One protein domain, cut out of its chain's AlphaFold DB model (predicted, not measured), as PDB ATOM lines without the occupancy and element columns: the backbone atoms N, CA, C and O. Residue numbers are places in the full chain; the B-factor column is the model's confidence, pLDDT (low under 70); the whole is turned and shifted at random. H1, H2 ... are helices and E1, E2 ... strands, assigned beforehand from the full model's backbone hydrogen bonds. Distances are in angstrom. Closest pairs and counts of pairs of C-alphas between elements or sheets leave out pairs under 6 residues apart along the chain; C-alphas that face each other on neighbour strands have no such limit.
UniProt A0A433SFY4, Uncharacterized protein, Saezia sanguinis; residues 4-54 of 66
ATOM      1  N   ALA A   4      34.007  62.330 -29.000       81.69
ATOM      2  CA  ALA A   4      32.881  61.632 -29.614       81.69
ATOM      3  C   ALA A   4      33.006  61.545 -31.146       81.69
ATOM      4  O   ALA A   4      32.670  60.518 -31.724       81.69
ATOM      5  N   ASN A   5      33.540  62.586 -31.793       87.62
ATOM      6  CA  ASN A   5      33.670  62.626 -33.249       87.62
ATOM      7  C   ASN A   5      34.781  61.690 -33.751       87.62
ATOM      8  O   ASN A   5      34.660  61.064 -34.803       87.62
ATOM      9  N   GLU A   6      35.851  61.550 -32.965       87.69
ATOM     10  CA  GLU A   6      36.926  60.594 -33.238       87.69
ATOM     11  C   GLU A   6      36.427  59.149 -33.109       87.69
ATOM     12  O   GLU A   6      36.635  58.338 -34.012       87.69
ATOM     13  N   LEU A   7      35.691  58.845 -32.035       88.00
ATOM     14  CA  LEU A   7      35.094  57.523 -31.825       88.00
ATOM     15  C   LEU A   7      34.087  57.174 -32.932       88.00
ATOM     16  O   LEU A   7      34.113  56.059 -33.449       88.00
ATOM     17  N   GLN A   8      33.250  58.132 -33.339       88.62
ATOM     18  CA  GLN A   8      32.307  57.954 -34.443       88.62
ATOM     19  C   GLN A   8      33.024  57.709 -35.779       88.62
ATOM     20  O   GLN A   8      32.626  56.823 -36.532       88.62
ATOM     21  N   SER A   9      34.111  58.438 -36.050       90.94
ATOM     22  CA  SER A   9      34.917  58.244 -37.261       90.94
ATOM     23  C   SER A   9      35.580  56.867 -37.304       90.94
ATOM     24  O   SER A   9      35.686  56.269 -38.372       90.94
ATOM     25  N   TYR A  10      36.034  56.344 -36.161       89.62
ATOM     26  CA  TYR A  10      36.586  54.990 -36.096       89.62
ATOM     27  C   TYR A  10      35.524  53.929 -36.412       89.62
ATOM     28  O   TYR A  10      35.806  53.008 -37.179       89.62
ATOM     29  N   LEU A  11      34.316  54.069 -35.857       90.44
ATOM     30  CA  LEU A  11      33.204  53.158 -36.132       90.44
ATOM     31  C   LEU A  11      32.869  53.122 -37.628       90.44
ATOM     32  O   LEU A  11      32.839  52.046 -38.215       90.44
ATOM     33  N   ASP A  12      32.722  54.291 -38.253       91.44
ATOM     34  CA  ASP A  12      32.418  54.415 -39.682       91.44
ATOM     35  C   ASP A  12      33.500  53.772 -40.567       91.44
ATOM     36  O   ASP A  12      33.211  52.899 -41.390       91.44
ATOM     37  N   ARG A  13      34.778  54.095 -40.310       91.25
ATOM     38  CA  ARG A  13      35.924  53.542 -41.056       91.25
ATOM     39  C   ARG A  13      36.008  52.021 -40.994       91.25
ATOM     40  O   ARG A  13      36.407  51.397 -41.974       91.25
ATOM     41  N   ASN A  14      35.655  51.435 -39.853       89.12
ATOM     42  CA  ASN A  14      35.716  49.991 -39.637       89.12
ATOM     43  C   ASN A  14      34.365  49.299 -39.872       89.12
ATOM     44  O   ASN A  14      34.270  48.094 -39.665       89.12
ATOM     45  N   ARG A  15      33.333  50.032 -40.321       91.12
ATOM     46  CA  ARG A  15      31.959  49.529 -40.509       91.12
ATOM     47  C   ARG A  15      31.393  48.855 -39.254       91.12
ATOM     48  O   ARG A  15      30.676  47.859 -39.337       91.12
ATOM     49  N   LEU A  16      31.728  49.415 -38.098       91.94
ATOM     50  CA  LEU A  16      31.263  48.967 -36.796       91.94
ATOM     51  C   LEU A  16      30.077  49.812 -36.349       91.94
ATOM     52  O   LEU A  16      30.011  51.013 -36.601       91.94
ATOM     53  N   THR A  17      29.172  49.188 -35.614       92.69
ATOM     54  CA  THR A  17      28.018  49.848 -35.004       92.69
ATOM     55  C   THR A  17      28.056  49.627 -33.501       92.69
ATOM     56  O   THR A  17      28.627  48.645 -33.030       92.69
ATOM     57  N   VAL A  18      27.478  50.548 -32.730       91.56
ATOM     58  CA  VAL A  18      27.312  50.365 -31.285       91.56
ATOM     59  C   VAL A  18      25.836  50.280 -30.964       91.56
ATOM     60  O   VAL A  18      25.095  51.219 -31.239       91.56
ATOM     61  N   GLU A  19      25.430  49.182 -30.344       92.75
ATOM     62  CA  GLU A  19      24.055  48.973 -29.898       92.75
ATOM     63  C   GLU A  19      24.005  48.873 -28.371       92.75
ATOM     64  O   GLU A  19      24.951  48.415 -27.726       92.75
ATOM     65  N   LEU A  20      22.909  49.339 -27.772       92.12
ATOM     66  CA  LEU A  20      22.647  49.152 -26.348       92.12
ATOM     67  C   LEU A  20      21.872  47.846 -26.172       92.12
ATOM     68  O   LEU A  20      20.721  47.751 -26.591       92.12
ATOM     69  N   ASN A  21      22.488  46.862 -25.523       89.19
ATOM     70  CA  ASN A  21      21.857  45.587 -25.214       89.19
ATOM     71  C   ASN A  21      21.723  45.428 -23.694       89.19
ATOM     72  O   ASN A  21      22.699  45.219 -22.962       89.19
ATOM     73  N   GLY A  22      20.496  45.607 -23.204       88.94
ATOM     74  CA  GLY A  22      20.198  45.697 -21.777       88.94
ATOM     75  C   GLY A  22      20.884  46.907 -21.137       88.94
ATOM     76  O   GLY A  22      20.485  48.044 -21.359       88.94
ATOM     77  N   VAL A  23      21.924  46.652 -20.339       89.00
ATOM     78  CA  VAL A  23      22.676  47.681 -19.591       89.00
ATOM     79  C   VAL A  23      24.092  47.916 -20.127       89.00
ATOM     80  O   VAL A  23      24.867  48.656 -19.524       89.00
ATOM     81  N   LYS A  24      24.475  47.253 -21.225       91.00
ATOM     82  CA  LYS A  24      25.825  47.337 -21.799       91.00
ATOM     83  C   LYS A  24      25.761  47.773 -23.256       91.00
ATOM     84  O   LYS A  24      24.851  47.402 -23.988       91.00
ATOM     85  N   TYR A  25      26.772  48.523 -23.671       93.31
ATOM     86  CA  TYR A  25      27.007  48.882 -25.062       93.31
ATOM     87  C   TYR A  25      27.846  47.797 -25.731       93.31
ATOM     88  O   TYR A  25      28.901  47.416 -25.216       93.31
ATOM     89  N   GLU A  26      27.392  47.310 -26.874       94.19
ATOM     90  CA  GLU A  26      28.056  46.288 -27.676       94.19
ATOM     91  C   GLU A  26      28.579  46.922 -28.958       94.19
ATOM     92  O   GLU A  26      27.833  47.615 -29.642       94.19
ATOM     93  N   VAL A  27      29.853  46.695 -29.285       92.75
ATOM     94  CA  VAL A  27      30.407  47.041 -30.599       92.75
ATOM     95  C   VAL A  27      30.248  45.833 -31.506       92.75
ATOM     96  O   VAL A  27      30.729  44.744 -31.183       92.75
ATOM     97  N   ILE A  28      29.565  46.035 -32.621       93.56
ATOM     98  CA  ILE A  28      29.089  44.988 -33.512       93.56
ATOM     99  C   ILE A  28      29.621  45.271 -34.916       93.56
ATOM    100  O   ILE A  28      29.606  46.411 -35.378       93.56
ATOM    101  N   ASP A  29      30.119  44.235 -35.581       90.44
ATOM    102  CA  ASP A  29      30.548  44.301 -36.979       90.44
ATOM    103  C   ASP A  29      29.355  44.261 -37.955       90.44
ATOM    104  O   ASP A  29      28.246  43.864 -37.588       90.44
ATOM    105  N   LYS A  30      29.579  44.608 -39.228       86.69
ATOM    106  CA  LYS A  30      28.591  44.466 -40.314       86.69
ATOM    107  C   LYS A  30      27.938  43.073 -40.384       86.69
ATOM    108  O   LYS A  30      26.792  42.969 -40.811       86.69
ATOM    109  N   GLU A  31      28.625  42.009 -39.956       89.00
ATOM    110  CA  GLU A  31      28.097  40.635 -39.916       89.00
ATOM    111  C   GLU A  31      27.243  40.346 -38.667       89.00
ATOM    112  O   GLU A  31      26.942  39.194 -38.361       89.00
ATOM    113  N   LYS A  32      26.861  41.383 -37.910       85.44
ATOM    114  CA  LYS A  32      26.174  41.287 -36.611       85.44
ATOM    115  C   LYS A  32      26.955  40.513 -35.542       85.44
ATOM    116  O   LYS A  32      26.389  40.069 -34.543       85.44
ATOM    117  N   LYS A  33      28.271  40.370 -35.711       88.75
ATOM    118  CA  LYS A  33      29.144  39.732 -34.725       88.75
ATOM    119  C   LYS A  33      29.543  40.739 -33.650       88.75
ATOM    120  O   LYS A  33      30.104  41.788 -33.957       88.75
ATOM    121  N   VAL A  34      29.300  40.396 -32.387       89.81
ATOM    122  CA  VAL A  34      29.761  41.195 -31.245       89.81
ATOM    123  C   VAL A  34      31.281  41.077 -31.137       89.81
ATOM    124  O   VAL A  34      31.809  39.989 -30.917       89.81
ATOM    125  N   ILE A  35      31.983  42.201 -31.271       88.25
ATOM    126  CA  ILE A  35      33.437  42.280 -31.088       88.25
ATOM    127  C   ILE A  35      33.761  42.451 -29.607       88.25
ATOM    128  O   ILE A  35      34.615  41.759 -29.053       88.25
ATOM    129  N   CYS A  36      33.092  43.399 -28.949       90.50
ATOM    130  CA  CYS A  36      33.330  43.685 -27.543       90.50
ATOM    131  C   CYS A  36      32.146  44.398 -26.884       90.50
ATOM    132  O   CYS A  36      31.226  44.881 -27.538       90.50
ATOM    133  N   ARG A  37      32.186  44.453 -25.549       92.69
ATOM    134  CA  ARG A  37      31.166  45.082 -24.705       92.69
ATOM    135  C   ARG A  37      31.798  46.083 -23.742       92.69
ATOM    136  O   ARG A  37      32.897  45.835 -23.227       92.69
ATOM    137  N   GLY A  38      31.084  47.166 -23.452       89.81
ATOM    138  CA  GLY A  38      31.457  48.201 -22.491       89.81
ATOM    139  C   GLY A  38      30.254  48.721 -21.701       89.81
ATOM    140  O   GLY A  38      29.113  48.616 -22.132       89.81
ATOM    141  N   VAL A  39      30.513  49.279 -20.519       90.69
ATOM    142  CA  VAL A  39      29.468  49.869 -19.656       90.69
ATOM    143  C   VAL A  39      28.977  51.229 -20.162       90.69
ATOM    144  O   VAL A  39      27.865  51.636 -19.863       90.69
ATOM    145  N   THR A  40      29.788  51.915 -20.967       90.69
ATOM    146  CA  THR A  40      29.414  53.147 -21.667       90.69
ATOM    147  C   THR A  40      29.792  53.035 -23.138       90.69
ATOM    148  O   THR A  40      30.699  52.269 -23.488       90.69
ATOM    149  N   PHE A  41      29.152  53.844 -23.984       88.56
ATOM    150  CA  PHE A  41      29.495  53.970 -25.401       88.56
ATOM    151  C   PHE A  41      31.001  54.210 -25.599       88.56
ATOM    152  O   PHE A  41      31.666  53.470 -26.318       88.56
ATOM    153  N   GLN A  42      31.574  55.190 -24.891       90.56
ATOM    154  CA  GLN A  42      32.989  55.539 -25.041       90.56
ATOM    155  C   GLN A  42      33.921  54.392 -24.636       90.56
ATOM    156  O   GLN A  42      34.911  54.131 -25.319       90.56
ATOM    157  N   THR A  43      33.603  53.684 -23.547       90.56
ATOM    158  CA  THR A  43      34.375  52.515 -23.105       90.56
ATOM    159  C   THR A  43      34.327  51.391 -24.138       90.56
ATOM    160  O   THR A  43      35.359  50.784 -24.412       90.56
ATOM    161  N   ALA A  44      33.154  51.118 -24.717       91.25
ATOM    162  CA  ALA A  44      32.981  50.067 -25.715       91.25
ATOM    163  C   ALA A  44      33.819  50.354 -26.972       91.25
ATOM    164  O   ALA A  44      34.628  49.519 -27.376       91.25
ATOM    165  N   VAL A  45      33.723  51.570 -27.523       91.00
ATOM    166  CA  VAL A  45      34.477  51.947 -28.731       91.00
ATOM    167  C   VAL A  45      35.983  51.992 -28.472       91.00
ATOM    168  O   VAL A  45      36.747  51.442 -29.258       91.00
ATOM    169  N   ARG A  46      36.443  52.556 -27.343       90.81
ATOM    170  CA  ARG A  46      37.878  52.528 -26.990       90.81
ATOM    171  C   ARG A  46      38.420  51.108 -26.876       90.81
ATOM    172  O   ARG A  46      39.545  50.849 -27.289       90.81
ATOM    173  N   LYS A  47      37.623  50.188 -26.331       90.06
ATOM    174  CA  LYS A  47      38.000  48.777 -26.232       90.06
ATOM    175  C   LYS A  47      38.092  48.125 -27.610       90.06
ATOM    176  O   LYS A  47      39.023  47.362 -27.829       90.06
ATOM    177  N   ALA A  48      37.188  48.450 -28.538       89.31
ATOM    178  CA  ALA A  48      37.289  48.001 -29.927       89.31
ATOM    179  C   ALA A  48      38.572  48.514 -30.604       89.31
ATOM    180  O   ALA A  48      39.320  47.708 -31.147       89.31
ATOM    181  N   ILE A  49      38.887  49.809 -30.466       89.19
ATOM    182  CA  ILE A  49      40.134  50.404 -30.985       89.19
ATOM    183  C   ILE A  49      41.358  49.660 -30.444       89.19
ATOM    184  O   ILE A  49      42.253  49.292 -31.202       89.19
ATOM    185  N   TRP A  50      41.387  49.419 -29.132       87.44
ATOM    186  CA  TRP A  50      42.494  48.728 -28.481       87.44
ATOM    187  C   TRP A  50      42.642  47.273 -28.955       87.44
ATOM    188  O   TRP A  50      43.756  46.828 -29.212       87.44
ATOM    189  N   LEU A  51      41.529  46.554 -29.142       84.25
ATOM    190  CA  LEU A  51      41.533  45.191 -29.685       84.25
ATOM    191  C   LEU A  51      42.006  45.149 -31.146       84.25
ATOM    192  O   LEU A  51      42.773  44.261 -31.497       84.25
ATOM    193  N   SER A  52      41.619  46.119 -31.982       79.38
ATOM    194  CA  SER A  52      42.114  46.211 -33.364       79.38
ATOM    195  C   SER A  52      43.599  46.568 -33.453       79.38
ATOM    196  O   SER A  52      44.263  46.163 -34.401       79.38
ATOM    197  N   ALA A  53      44.131  47.325 -32.490       76.12
ATOM    198  CA  ALA A  53      45.544  47.704 -32.460       76.12
ATOM    199  C   ALA A  53      46.470  46.567 -31.978       76.12
ATOM    200  O   ALA A  53      47.674  46.606 -32.231       76.12
ATOM    201  N   CYS A  54      45.925  45.555 -31.295       63.91
ATOM    202  CA  CYS A  54      46.681  44.439 -30.737       63.91
ATOM    203  C   CYS A  54      46.263  43.096 -31.373       63.91
ATOM    204  O   CYS A  54      45.394  42.411 -30.828       63.91
TER     205      CYS A  54
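AT A GLANCE: This is residues 4 to 54 of the 66 residues of an uncharacterized protein of Saezia sanguinis (UniProt A0A433SFY4). Look first for a small three-stranded sheet, E1 E2 E3, with the longer helix H2 packed slantwise over one face of it, in two layers; the shorter helix H1 packs on H2 and only grazes the sheet. The 51 printed residues hold H1 E1 E2 E3 H2 in that order, of mixed class. The sheet, ordered E1 E2 E3, is an antiparallel meander, each strand the antiparallel neighbour of the one before. The whole is compact, with a radius of gyration of the C-alphas of 9.7 A, and rounded, spanning 26 by 23 by 21 A.

IN THESE COORDINATES: Find C-alpha 17 at (28.018, 49.848, -35.004), where E1 begins; it runs to residue 21, 12.3 A. E2 is residues 24 to 28, 12.4 A, and E3 residues 34 to 38, 11.3 A. H2, residues 41 to 53, runs 18.6 A to C-alpha 53 at (45.544, 47.704, -32.460). H1, residues 4 to 13, spans 14.3 A.

HOW THE PARTS SIT: In the hairpin E1 and E2, look for N 19 and O 26 at 3.0 A; in the hairpin E2 and E3, for N 27 and O 36 at 2.9 A. The sheet is only just strongly twisted, its C-alphas up to 4.1 A off the best plane. H2 is on the sheet at a height of 7.6 A, over E3 and only just over E2, where 3 of its C-alphas fall. On the local plane it stands at 40 degrees to E3, slantwise to the strands; their closest C-alphas, Gly 38 and Ala 44, are 4.0 A apart. H1 touches H2, closest at the C-alphas of Leu 7 and Val 45, 6.4 A, at a steep tilt of 48 degrees, the same way. H1 only grazes the sheet, with residues 8 to 11. In H1 and H2 every O i to N i+4 pair is within hydrogen-bond range.

THE WHOLE: The C-alphas farthest apart, Gly 22 and Cys 54, are 28.0 A apart. The printed part has no cut, and its four links are tight. Mean pLDDT of the printed part is 88.9; residue 54 alone is under 70.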